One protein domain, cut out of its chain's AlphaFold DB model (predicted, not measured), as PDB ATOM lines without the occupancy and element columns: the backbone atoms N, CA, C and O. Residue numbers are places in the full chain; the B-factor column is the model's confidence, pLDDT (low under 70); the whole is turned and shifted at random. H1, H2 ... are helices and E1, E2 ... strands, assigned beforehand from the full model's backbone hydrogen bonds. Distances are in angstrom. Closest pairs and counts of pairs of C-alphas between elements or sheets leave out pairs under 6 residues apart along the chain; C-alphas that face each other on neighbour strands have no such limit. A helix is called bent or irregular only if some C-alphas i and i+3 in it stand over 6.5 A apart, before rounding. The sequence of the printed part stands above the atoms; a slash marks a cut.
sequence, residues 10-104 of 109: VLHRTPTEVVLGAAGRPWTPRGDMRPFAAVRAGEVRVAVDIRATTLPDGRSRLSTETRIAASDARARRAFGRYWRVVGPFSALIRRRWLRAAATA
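Overview. This is residues 10 to 104 of the 109 residues of an uncharacterized protein of Actinobacteria bacterium (UniProt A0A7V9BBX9). A long, narrow, twisted sheet of four strands has one long bent helix that starts at one end of the sheet, bends, and folds back along the edge strand E4. A loop of residues 25 to 43 lies at the end where the helix starts. The 95 printed residues include E1, E2, E3, E4 and H1 in that order; the sheet runs E1 E2 E3 E4, antiparallel throughout, a meander, each strand the antiparallel neighbour of the one before. The class is mixed, helices and strands; the whole is only just loose, close to compact, with a radius of gyration of the C-alphas of 15.3 A, and elongated, spanning 46 by 27 by 21 A.

Along the chain. E1, residues 10 to 13, begins at C-alpha 10 (237.422, 183.915, 274.032). E2 is residues 17 to 24, 23.5 A; E3 44 to 54, 31.9 A; E4 60 to 70, 32.5 A. H1, residues 73 to 104, was assigned as one helix by its hydrogen bonds but is bent, with C-alphas 85 and 88 6.9 A apart: H1a is 73 to 85, 19.0 A, and H1b 88 to 104, 24.6 A, ending at C-alpha 104 (247.635, 190.044, 252.449).

Arrangement. Hairpin E1 and E2 has N 11 and O 19 at 2.8 A; E2 and E3, N 20 and O 48 at 2.9 A; E3 and E4, N 47 and O 67 at 2.9 A, within hydrogen-bond range. H1a only grazes the sheet, with residues 75 to 79. H1b is over E4, along the strands at 23 degrees on the local plane, height over the sheet 10.4 A; the closest C-alphas are Leu 62 and Leu 98, 7.0 A. The arms stand at a steep tilt of 65 degrees. Every O i to N i+4 pair is within hydrogen-bond range in H1b, 8 of 9 in H1a.

Size, cuts and confidence. The C-alphas of Ala 41 and Asp 57, the two farthest apart, are 46.8 A apart. The printed part has no cut; the link E2 to E3 is long, 19 residues. No printed residue is under 70 in pLDDT.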
ATOM      1  N   VAL A  10     236.925 185.073 274.792       96.38
ATOM      2  CA  VAL A  10     237.422 183.915 274.032       96.38
ATOM      3  C   VAL A  10     236.734 182.659 274.565       96.38
ATOM      4  O   VAL A  10     236.845 182.356 275.747       96.38
ATOM      5  N   LEU A  11     236.021 181.940 273.696       97.06
ATOM      6  CA  LEU A  11     235.382 180.661 274.021       97.06
ATOM      7  C   LEU A  11     236.274 179.470 273.681       97.06
ATOM      8  O   LEU A  11     236.229 178.444 274.350       97.06
ATOM      9  N   HIS A  12     237.052 179.602 272.611       97.38
ATOM     10  CA  HIS A  12     237.938 178.556 272.126       97.38
ATOM     11  C   HIS A  12     239.084 179.180 271.334       97.38
ATOM     12  O   HIS A  12     238.903 180.203 270.668       97.38
ATOM     13  N   ARG A  13     240.270 178.576 271.412       97.38
ATOM     14  CA  ARG A  13     241.439 178.988 270.640       97.38
ATOM     15  C   ARG A  13     242.343 177.791 270.372       97.38
ATOM     16  O   ARG A  13     242.702 177.068 271.293       97.38
ATOM     17  N   THR A  14     242.757 177.664 269.123       97.19
ATOM     18  CA  THR A  14     243.829 176.791 268.644       97.19
ATOM     19  C   THR A  14     244.797 177.636 267.803       97.19
ATOM     20  O   THR A  14     244.551 178.833 267.603       97.19
ATOM     21  N   PRO A  15     245.895 177.063 267.281       95.88
ATOM     22  CA  PRO A  15     246.747 177.768 266.324       95.88
ATOM     23  C   PRO A  15     246.019 178.209 265.043       95.88
ATOM     24  O   PRO A  15     246.410 179.200 264.436       95.88
ATOM     25  N   THR A  16     244.963 177.499 264.633       95.56
ATOM     26  CA  THR A  16     244.254 177.735 263.363       95.56
ATOM     27  C   THR A  16     242.816 178.212 263.537       95.56
ATOM     28  O   THR A  16     242.142 178.492 262.547       95.56
ATOM     29  N   GLU A  17     242.327 178.338 264.769       97.25
ATOM     30  CA  GLU A  17     240.959 178.749 265.054       97.25
ATOM     31  C   GLU A  17     240.869 179.631 266.294       97.25
ATOM     32  O   GLU A  17     241.513 179.394 267.314       97.25
ATOM     33  N   VAL A  18     239.990 180.625 266.240       97.31
ATOM     34  CA  VAL A  18     239.532 181.348 267.422       97.31
ATOM     35  C   VAL A  18     238.018 181.478 267.380       97.31
ATOM     36  O   VAL A  18     237.447 181.820 266.346       97.31
ATOM     37  N   VAL A  19     237.377 181.245 268.523       97.88
ATOM     38  CA  VAL A  19     235.947 181.475 268.728       97.88
ATOM     39  C   VAL A  19     235.776 182.532 269.804       97.88
ATOM     40  O   VAL A  19     236.275 182.398 270.924       97.88
ATOM     41  N   LEU A  20     235.051 183.586 269.461       97.06
ATOM     42  CA  LEU A  20     234.694 184.684 270.345       97.06
ATOM     43  C   LEU A  20     233.204 184.616 270.648       97.06
ATOM     44  O   LEU A  20     232.401 184.328 269.762       97.06
ATOM     45  N   GLY A  21     232.828 184.905 271.888       97.31
ATOM     46  CA  GLY A  21     231.454 184.790 272.346       97.31
ATOM     47  C   GLY A  21     230.995 185.961 273.190       97.31
ATOM     48  O   GLY A  21     231.740 186.452 274.031       97.31
ATOM     49  N   ALA A  22     229.738 186.349 273.021       97.31
ATOM     50  CA  ALA A  22     229.051 187.295 273.892       97.31
ATOM     51  C   ALA A  22     227.560 186.951 274.000       97.31
ATOM     52  O   ALA A  22     227.033 186.150 273.226       97.31
ATOM     53  N   ALA A  23     226.871 187.563 274.956       97.62
ATOM     54  CA  ALA A  23     225.425 187.487 275.111       97.62
ATOM     55  C   ALA A  23     224.820 188.891 275.207       97.62
ATOM     56  O   ALA A  23     225.415 189.769 275.821       97.62
ATOM     57  N   GLY A  24     223.648 189.116 274.615       96.75
ATOM     58  CA  GLY A  24     222.984 190.418 274.680       96.75
ATOM     59  C   GLY A  24     221.862 190.585 273.661       96.75
ATOM     60  O   GLY A  24     221.274 189.613 273.179       96.75
ATOM     61  N   ARG A  25     221.554 191.840 273.332       96.69
ATOM     62  CA  ARG A  25     220.506 192.230 272.380       96.69
ATOM     63  C   ARG A  25     221.118 193.081 271.267       96.69
ATOM     64  O   ARG A  25     220.943 194.293 271.275       96.69
ATOM     65  N   PRO A  26     221.776 192.483 270.259       94.31
ATOM     66  CA  PRO A  26     222.448 193.239 269.195       94.31
ATOM     67  C   PRO A  26     221.506 194.126 268.359       94.31
ATOM     68  O   PRO A  26     221.968 194.944 267.576       94.31
ATOM     69  N   TRP A  27     220.189 193.962 268.508       95.25
ATOM     70  CA  TRP A  27     219.162 194.785 267.871       95.25
ATOM     71  C   TRP A  27     218.770 196.039 268.668       95.25
ATOM     72  O   TRP A  27     217.846 196.740 268.261       95.25
ATOM     73  N   THR A  28     219.399 196.313 269.814       92.69
ATOM     74  CA  THR A  28     219.219 197.568 270.557       92.69
ATOM     75  C   THR A  28     220.424 198.488 270.340       92.69
ATOM     76  O   THR A  28     221.527 197.990 270.120       92.69
ATOM     77  N   PRO A  29     220.267 199.822 270.446       84.75
ATOM     78  CA  PRO A  29     221.371 200.760 270.217       84.75
ATOM     79  C   PRO A  29     222.593 200.526 271.111       84.75
ATOM     80  O   PRO A  29     223.721 200.724 270.674       84.75
ATOM     81  N   ARG A  30     222.375 200.100 272.362       82.69
ATOM     82  CA  ARG A  30     223.462 199.821 273.311       82.69
ATOM     83  C   ARG A  30     224.037 198.414 273.163       82.69
ATOM     84  O   ARG A  30     225.138 198.169 273.641       82.69
ATOM     85  N   GLY A  31     223.301 197.478 272.553       82.31
ATOM     86  CA  GLY A  31     223.631 196.051 272.487       82.31
ATOM     87  C   GLY A  31     223.561 195.326 273.839       82.31
ATOM     88  O   GLY A  31     223.076 194.196 273.909       82.31
ATOM     89  N   ASP A  32     224.021 195.990 274.907       86.94
ATOM     90  CA  ASP A  32     224.204 195.489 276.269       86.94
ATOM     91  C   ASP A  32     224.932 194.140 276.269       86.94
ATOM     92  O   ASP A  32     224.517 193.194 276.942       86.94
ATOM     93  N   MET A  33     225.985 194.049 275.448       93.19
ATOM     94  CA  MET A  33     226.769 192.834 275.258       93.19
ATOM     95  C   MET A  33     227.541 192.501 276.536       93.19
ATOM     96  O   MET A  33     228.159 193.364 277.157       93.19
ATOM     97  N   ARG A  34     227.494 191.234 276.936       93.75
ATOM     98  CA  ARG A  34     228.067 190.699 278.174       93.75
ATOM     99  C   ARG A  34     228.820 189.402 277.883       93.75
ATOM    100  O   ARG A  34     228.580 188.800 276.830       93.75
ATOM    101  N   PRO A  35     229.638 188.906 278.829       95.12
ATOM    102  CA  PRO A  35     230.253 187.593 278.701       95.12
ATOM    103  C   PRO A  35     229.227 186.513 278.334       95.12
ATOM    104  O   PRO A  35     228.125 186.472 278.878       95.12
ATOM    105  N   PHE A  36     229.603 185.622 277.417       96.00
ATOM    106  CA  PHE A  36     228.729 184.619 276.789       96.00
ATOM    107  C   PHE A  36     227.887 183.776 277.766       96.00
ATOM    108  O   PHE A  36     226.743 183.411 277.471       96.00
ATOM    109  N   ALA A  37     228.439 183.464 278.940       95.62
ATOM    110  CA  ALA A  37     227.752 182.696 279.973       95.62
ATOM    111  C   ALA A  37     226.568 183.459 280.602       95.62
ATOM    112  O   ALA A  37     225.580 182.834 280.980       95.62
ATOM    113  N   ALA A  38     226.617 184.795 280.636       95.81
ATOM    114  CA  ALA A  38     225.684 185.674 281.345       95.81
ATOM    115  C   ALA A  38     224.422 186.055 280.538       95.81
ATOM    116  O   ALA A  38     223.881 187.154 280.705       95.81
ATOM    117  N   VAL A  39     223.960 185.170 279.647       96.69
ATOM    118  CA  VAL A  39     222.720 185.387 278.882       96.69
ATOM    119  C   VAL A  39     221.515 185.475 279.819       96.69
ATOM    120  O   VAL A  39     221.418 184.733 280.795       96.69
ATOM    121  N   ARG A  40     220.562 186.348 279.494       96.62
ATOM    122  CA  ARG A  40     219.273 186.460 280.189       96.62
ATOM    123  C   ARG A  40     218.103 186.127 279.261       96.62
ATOM    124  O   ARG A  40     218.259 185.965 278.049       96.62
ATOM    125  N   ALA A  41     216.905 186.030 279.831       96.88
ATOM    126  CA  ALA A  41     215.676 185.926 279.048       96.88
ATOM    127  C   ALA A  41     215.533 187.123 278.082       96.88
ATOM    128  O   ALA A  41     215.832 188.278 278.414       96.88
ATOM    129  N   GLY A  42     215.088 186.851 276.859       96.94
ATOM    130  CA  GLY A  42     214.957 187.834 275.789       96.94
ATOM    131  C   GLY A  42     216.285 188.305 275.187       96.94
ATOM    132  O   GLY A  42     216.335 189.414 274.652       96.94
ATOM    133  N   GLU A  43     217.352 187.512 275.279       97.69
ATOM    134  CA  GLU A  43     218.683 187.797 274.723       97.69
ATOM    135  C   GLU A  43     219.139 186.671 273.785       97.69
ATOM    136  O   GLU A  43     218.531 185.601 273.701       97.69
ATOM    137  N   VAL A  44     220.218 186.913 273.048       98.38
ATOM    138  CA  VAL A  44     220.901 185.882 272.266       98.38
ATOM    139  C   VAL A  44     222.323 185.715 272.764       98.38
ATOM    140  O   VAL A  44     222.974 186.683 273.147       98.38
ATOM    141  N   ARG A  45     222.822 184.486 272.698       98.44
ATOM    142  CA  ARG A  45     224.251 184.213 272.629       98.44
ATOM    143  C   ARG A  45     224.702 184.313 271.181       98.44
ATOM    144  O   ARG A  45     224.033 183.803 270.280       98.44
ATOM    145  N   VAL A  46     225.841 184.951 270.981       97.56
ATOM    146  CA  VAL A  46     226.521 185.096 269.700       97.56
ATOM    147  C   VAL A  46     227.879 184.436 269.842       97.56
ATOM    148  O   VAL A  46     228.627 184.792 270.747       97.56
ATOM    149  N   ALA A  47     228.189 183.495 268.959       98.00
ATOM    150  CA  ALA A  47     229.528 182.951 268.794       98.00
ATOM    151  C   ALA A  47     230.005 183.258 267.373       98.00
ATOM    152  O   ALA A  47     229.295 182.974 266.410       98.00
ATOM    153  N   VAL A  48     231.185 183.851 267.241       96.50
ATOM    154  CA  VAL A  48     231.828 184.135 265.957       96.50
ATOM    155  C   VAL A  48     233.130 183.364 265.916       96.50
ATOM    156  O   VAL A  48     233.938 183.504 266.834       96.50
ATOM    157  N   ASP A  49     233.334 182.570 264.871       96.62
ATOM    158  CA  ASP A  49     234.607 181.906 264.634       96.62
ATOM    159  C   ASP A  49     235.366 182.512 263.450       96.62
ATOM    160  O   ASP A  49     234.808 183.147 262.545       96.62
ATOM    161  N   ILE A  50     236.682 182.348 263.509       96.12
ATOM    162  CA  ILE A  50     237.599 182.529 262.392       96.12
ATOM    163  C   ILE A  50     238.477 181.286 262.390       96.12
ATOM    164  O   ILE A  50     239.159 181.018 263.381       96.12
ATOM    165  N   ARG A  51     238.442 180.529 261.293       96.69
ATOM    166  CA  ARG A  51     239.151 179.254 261.153       96.69
ATOM    167  C   ARG A  51     239.927 179.213 259.846       96.69
ATOM    168  O   ARG A  51     239.380 179.537 258.792       96.69
ATOM    169  N   ALA A  52     241.176 178.776 259.922       96.44
ATOM    170  CA  ALA A  52     241.991 178.379 258.786       96.44
ATOM    171  C   ALA A  52     241.987 176.848 258.657       96.44
ATOM    172  O   ALA A  52     242.142 176.124 259.640       96.44
ATOM    173  N   THR A  53     241.801 176.338 257.443       96.00
ATOM    174  CA  THR A  53     241.856 174.901 257.145       96.00
ATOM    175  C   THR A  53     242.763 174.658 255.952       96.00
ATOM    176  O   THR A  53     242.576 175.277 254.904       96.00
ATOM    177  N   THR A  54     243.730 173.756 256.106       94.62
ATOM    178  CA  THR A  54     244.620 173.334 255.020       94.62
ATOM    179  C   THR A  54     243.835 172.572 253.957       94.62
ATOM    180  O   THR A  54     243.002 171.720 254.269       94.62
ATOM    181  N   LEU A  55     244.083 172.899 252.694       94.38
ATOM    182  CA  LEU A  55     243.517 172.242 251.524       94.38
ATOM    183  C   LEU A  55     244.501 171.194 250.973       94.38
ATOM    184  O   LEU A  55     245.705 171.309 251.209       94.38
ATOM    185  N   PRO A  56     244.024 170.193 250.206       93.31
ATOM    186  CA  PRO A  56     244.886 169.150 249.639       93.31
ATOM    187  C   PRO A  56     246.012 169.668 248.734       93.31
ATOM    188  O   PRO A  56     247.031 169.008 248.584       93.31
ATOM    189  N   ASP A  57     245.840 170.849 248.141       93.31
ATOM    190  CA  ASP A  57     246.821 171.501 247.266       93.31
ATOM    191  C   ASP A  57     247.849 172.360 248.029       93.31
ATOM    192  O   ASP A  57     248.548 173.174 247.428       93.31
ATOM    193  N   GLY A  58     247.918 172.223 249.357       90.44
ATOM    194  CA  GLY A  58     248.841 172.966 250.216       90.44
ATOM    195  C   GLY A  58     248.410 174.404 250.518       90.44
ATOM    196  O   GLY A  58     249.032 175.064 251.350       90.44
ATOM    197  N   ARG A  59     247.326 174.905 249.910       91.94
ATOM    198  CA  ARG A  59     246.765 176.220 250.255       91.94
ATOM    199  C   ARG A  59     245.990 176.155 251.567       91.94
ATOM    200  O   ARG A  59     245.643 175.091 252.066       91.94
ATOM    201  N   SER A  60     245.649 177.319 252.107       92.88
ATOM    202  CA  SER A  60     244.762 177.436 253.268       92.88
ATOM    203  C   SER A  60     243.456 178.130 252.891       92.88
ATOM    204  O   SER A  60     243.447 179.122 252.161       92.88
ATOM    205  N   ARG A  61     242.336 177.636 253.419       94.56
ATOM    206  CA  ARG A  61     241.027 178.293 253.365       94.56
ATOM    207  C   ARG A  61     240.757 178.988 254.690       94.56
ATOM    208  O   ARG A  61     240.643 178.323 255.712       94.56
ATOM    209  N   LEU A  62     240.591 180.306 254.647       95.56
ATOM    210  CA  LEU A  62     240.096 181.087 255.775       95.56
ATOM    211  C   LEU A  62     238.569 181.212 255.690       95.56
ATOM    212  O   LEU A  62     238.031 181.635 254.665       95.56
ATOM    213  N   SER A  63     237.873 180.869 256.767       96.00
ATOM    214  CA  SER A  63     236.421 180.994 256.888       96.00
ATOM    215  C   SER A  63     236.022 181.688 258.184       96.00
ATOM    216  O   SER A  63     236.770 181.693 259.159       96.00
ATOM    217  N   THR A  64     234.816 182.248 258.188       95.94
ATOM    218  CA  THR A  64     234.169 182.777 259.389       95.94
ATOM    219  C   THR A  64     232.703 182.366 259.406       95.94
ATOM    220  O   THR A  64     232.007 182.459 258.390       95.94
ATOM    221  N   GLU A  65     232.237 181.924 260.562       96.25
ATOM    222  CA  GLU A  65     230.870 181.535 260.860       96.25
ATOM    223  C   GLU A  65     230.373 182.337 262.067       96.25
ATOM    224  O   GLU A  65     231.102 182.644 263.010       96.25
ATOM    225  N   THR A  66     229.097 182.716 262.044       95.88
ATOM    226  CA  THR A  66     228.429 183.349 263.184       95.88
ATOM    227  C   THR A  66     227.241 182.491 263.587       95.88
ATOM    228  O   THR A  66     226.284 182.358 262.827       95.88
ATOM    229  N   ARG A  67     227.298 181.931 264.792       97.62
ATOM    230  CA  ARG A  67     226.273 181.065 265.378       97.62
ATOM    231  C   ARG A  67     225.495 181.846 266.427       97.62
ATOM    232  O   ARG A  67     226.075 182.573 267.234       97.62
ATOM    233  N   ILE A  68     224.173 181.700 266.409       98.06
ATOM    234  CA  ILE A  68     223.261 182.456 267.270       98.06
ATOM    235  C   ILE A  68     222.359 181.483 268.016       98.06
ATOM    236  O   ILE A  68     221.641 180.703 267.393       98.06
ATOM    237  N   ALA A  69     222.354 181.570 269.342       98.38
ATOM    238  CA  ALA A  69     221.439 180.815 270.191       98.38
ATOM    239  C   ALA A  69     220.550 181.786 270.972       98.38
ATOM    240  O   ALA A  69     221.026 182.532 271.825       98.38
ATOM    241  N   ALA A  70     219.254 181.804 270.663       98.44
ATOM    242  CA  ALA A  70     218.285 182.627 271.381       98.44
ATOM    243  C   ALA A  70     217.882 181.973 272.705       98.44
ATOM    244  O   ALA A  70     217.651 180.766 272.734       98.44
ATOM    245  N   SER A  71     217.762 182.763 273.776       98.31
ATOM    246  CA  SER A  71     217.318 182.251 275.079       98.31
ATOM    247  C   SER A  71     215.824 181.930 275.121       98.31
ATOM    248  O   SER A  71     215.406 181.083 275.903       98.31
ATOM    249  N   ASP A  72     215.021 182.565 274.262       98.25
ATOM    250  CA  ASP A  72     213.593 182.290 274.118       98.25
ATOM    251  C   ASP A  72     213.060 182.636 272.710       98.25
ATOM    252  O   ASP A  72     213.753 183.174 271.835       98.25
ATOM    253  N   ALA A  73     211.781 182.332 272.477       98.38
ATOM    254  CA  ALA A  73     211.119 182.599 271.204       98.38
ATOM    255  C   ALA A  73     211.000 184.104 270.885       98.38
ATOM    256  O   ALA A  73     210.963 184.484 269.710       98.38
ATOM    257  N   ARG A  74     210.949 184.980 271.901       97.75
ATOM    258  CA  ARG A  74     210.888 186.437 271.710       97.75
ATOM    259  C   ARG A  74     212.223 186.950 271.175       97.75
ATOM    260  O   ARG A  74     212.218 187.669 270.175       97.75
ATOM    261  N   ALA A  75     213.337 186.536 271.769       98.00
ATOM    262  CA  ALA A  75     214.688 186.820 271.304       98.00
ATOM    263  C   ALA A  75     214.913 186.297 269.885       98.00
ATOM    264  O   ALA A  75     215.391 187.043 269.032       98.00
ATOM    265  N   ARG A  76     214.488 185.059 269.588       98.38
ATOM    266  CA  ARG A  76     214.605 184.483 268.238       98.38
ATOM    267  C   ARG A  76     213.891 185.337 267.191       98.38
ATOM    268  O   ARG A  76     214.455 185.617 266.135       98.38
ATOM    269  N   ARG A  77     212.662 185.782 267.479       98.38
ATOM    270  CA  ARG A  77     211.899 186.661 266.578       98.38
ATOM    271  C   ARG A  77     212.551 188.034 266.425       98.38
ATOM    272  O   ARG A  77     212.641 188.524 265.301       98.38
ATOM    273  N   ALA A  78     212.999 188.646 267.521       97.94
ATOM    274  CA  ALA A  78     213.653 189.954 267.496       97.94
ATOM    275  C   ALA A  78     214.953 189.913 266.681       97.94
ATOM    276  O   ALA A  78     215.114 190.693 265.742       97.94
ATOM    277  N   PHE A  79     215.815 188.933 266.963       98.12
ATOM    278  CA  PHE A  79     217.039 188.707 266.207       98.12
ATOM    279  C   PHE A  79     216.748 188.438 264.730       98.12
ATOM    280  O   PHE A  79     217.395 189.023 263.872       98.12
ATOM    281  N   GLY A  80     215.743 187.616 264.410       98.12
ATOM    282  CA  GLY A  80     215.369 187.335 263.025       98.12
ATOM    283  C   GLY A  80     214.961 188.587 262.238       98.12
ATOM    284  O   GLY A  80     215.370 188.743 261.090       98.12
ATOM    285  N   ARG A  81     214.197 189.507 262.845       98.12
ATOM    286  CA  ARG A  81     213.829 190.790 262.209       98.12
ATOM    287  C   ARG A  81     215.052 191.673 261.988       98.12
ATOM    288  O   ARG A  81     215.258 192.155 260.881       98.12
ATOM    289  N   TYR A  82     215.873 191.824 263.023       97.25
ATOM    290  CA  TYR A  82     217.132 192.562 262.955       97.25
ATOM    291  C   TYR A  82     218.059 192.013 261.862       97.25
ATOM    292  O   TYR A  82     218.566 192.764 261.031       97.25
ATOM    293  N   TRP A  83     218.221 190.691 261.807       97.06
ATOM    294  CA  TRP A  83     219.123 190.030 260.873       97.06
ATOM    295  C   TRP A  83     218.673 190.136 259.417       97.06
ATOM    296  O   TRP A  83     219.517 190.210 258.531       97.06
ATOM    297  N   ARG A  84     217.366 190.208 259.143       97.56
ATOM    298  CA  ARG A  84     216.869 190.454 257.778       97.56
ATOM    299  C   ARG A  84     217.327 191.803 257.224       97.56
ATOM    300  O   ARG A  84     217.567 191.902 256.029       97.56
ATOM    301  N   VAL A  85     217.474 192.809 258.087       97.12
ATOM    302  CA  VAL A  85     217.914 194.155 257.695       97.12
ATOM    303  C   VAL A  85     219.440 194.254 257.699       97.12
ATOM    304  O   VAL A  85     220.035 194.694 256.722       97.12
ATOM    305  N   VAL A  86     220.094 193.815 258.777       96.00
ATOM    306  CA  VAL A  86     221.543 194.014 258.976       96.00
ATOM    307  C   VAL A  86     222.394 192.910 258.341       96.00
ATOM    308  O   VAL A  86     223.527 193.154 257.919       96.00
ATOM    309  N   GLY A  87     221.860 191.694 258.231       95.12
ATOM    310  CA  GLY A  87     222.562 190.509 257.735       95.12
ATOM    311  C   GLY A  87     223.230 190.689 256.366       95.12
ATOM    312  O   GLY A  87     224.409 190.341 256.253       95.12
ATOM    313  N   PRO A  88     222.561 191.265 255.344       96.88
ATOM    314  CA  PRO A  88     223.166 191.495 254.030       96.88
ATOM    315  C   PRO A  88     224.413 192.391 254.077       96.88
ATOM    316  O   PRO A  88     225.460 192.028 253.533       96.88
ATOM    317  N   PHE A  89     224.344 193.520 254.791       96.75
ATOM    318  CA  PHE A  89     225.470 194.446 254.956       96.75
ATOM    319  C   PHE A  89     226.609 193.805 255.751       96.75
ATOM    320  O   PHE A  89     227.775 193.869 255.363       96.75
ATOM    321  N   SER A  90     226.259 193.098 256.826       93.88
ATOM    322  CA  SER A  90     227.208 192.342 257.640       93.88
ATOM    323  C   SER A  90     227.943 191.274 256.811       93.88
ATOM    324  O   SER A  90     229.160 191.115 256.923       93.88
ATOM    325  N   ALA A  91     227.233 190.584 255.912       94.56
ATOM    326  CA  ALA A  91     227.819 189.604 255.003       94.56
ATOM    327  C   ALA A  91     228.736 190.242 253.946       94.56
ATOM    328  O   ALA A  91     229.722 189.622 253.547       94.56
ATOM    329  N   LEU A  92     228.438 191.457 253.478       96.62
ATOM    330  CA  LEU A  92     229.317 192.193 252.567       96.62
ATOM    331  C   LEU A  92     230.640 192.564 253.249       96.62
ATOM    332  O   LEU A  92     231.706 192.313 252.687       96.62
ATOM    333  N   ILE A  93     230.574 193.105 254.468       95.69
ATOM    334  CA  ILE A  93     231.755 193.485 255.256       95.69
ATOM    335  C   ILE A  93     232.645 192.265 255.509       95.69
ATOM    336  O   ILE A  93     233.827 192.294 255.168       95.69
ATOM    337  N   ARG A  94     232.077 191.152 255.999       94.44
ATOM    338  CA  ARG A  94     232.840 189.911 256.232       94.44
ATOM    339  C   ARG A  94     233.508 189.384 254.962       94.44
ATOM    340  O   ARG A  94     234.663 188.975 255.002       94.44
ATOM    341  N   ARG A  95     232.821 189.435 253.814       95.25
ATOM    342  CA  ARG A  95     233.413 189.045 252.525       95.25
ATOM    343  C   ARG A  95     234.591 189.935 252.132       95.25
ATOM    344  O   ARG A  95     235.570 189.423 251.600       95.25
ATOM    345  N   ARG A  96     234.521 191.244 252.396       96.25
ATOM    346  CA  ARG A  96     235.647 192.162 252.153       96.25
ATOM    347  C   ARG A  96     236.831 191.867 253.070       96.25
ATOM    348  O   ARG A  96     237.949 191.829 252.573       96.25
ATOM    349  N   TRP A  97     236.593 191.587 254.352       94.94
ATOM    350  CA  TRP A  97     237.654 191.176 255.279       94.94
ATOM    351  C   TRP A  97     238.357 189.894 254.825       94.94
ATOM    352  O   TRP A  97     239.582 189.871 254.768       94.94
ATOM    353  N   LEU A  98     237.604 188.861 254.428       95.00
ATOM    354  CA  LEU A  98     238.189 187.610 253.929       95.00
ATOM    355  C   LEU A  98     239.021 187.819 252.655       95.00
ATOM    356  O   LEU A  98     240.104 187.253 252.536       95.00
ATOM    357  N   ARG A  99     238.547 188.648 251.715       94.62
ATOM    358  CA  ARG A  99     239.317 188.989 250.505       94.62
ATOM    359  C   ARG A  99     240.603 189.732 250.848       94.62
ATOM    360  O   ARG A  99     241.651 189.365 250.339       94.62
ATOM    361  N   ALA A 100     240.529 190.730 251.727       94.38
ATOM    362  CA  ALA A 100     241.702 191.480 252.164       94.38
ATOM    363  C   ALA A 100     242.728 190.573 252.861       94.38
ATOM    364  O   ALA A 100     243.916 190.663 252.567       94.38
ATOM    365  N   ALA A 101     242.275 189.652 253.716       92.50
ATOM    366  CA  ALA A 101     243.141 188.660 254.350       92.50
ATOM    367  C   ALA A 101     243.809 187.732 253.321       92.50
ATOM    368  O   ALA A 101     245.004 187.470 253.425       92.50
ATOM    369  N   ALA A 102     243.074 187.283 252.297       91.19
ATOM    370  CA  ALA A 102     243.639 186.480 251.212       91.19
ATOM    371  C   ALA A 102     244.699 187.258 250.408       91.19
ATOM    372  O   ALA A 102     245.771 186.726 250.130       91.19
ATOM    373  N   THR A 103     244.433 188.526 250.082       91.56
ATOM    374  CA  THR A 103     245.392 189.405 249.396       91.56
ATOM    375  C   THR A 103     246.640 189.671 250.237       91.56
ATOM    376  O   THR A 103     247.739 189.708 249.694       91.56
ATOM    377  N   ALA A 104     246.499 189.852 251.552       90.38
ATOM    378  CA  ALA A 104     247.635 190.044 252.449       90.38
ATOM    379  C   ALA A 104     248.498 188.774 252.560       90.38
ATOM    380  O   ALA A 104     249.718 188.862 252.492       90.38
TER     381      ALA A 104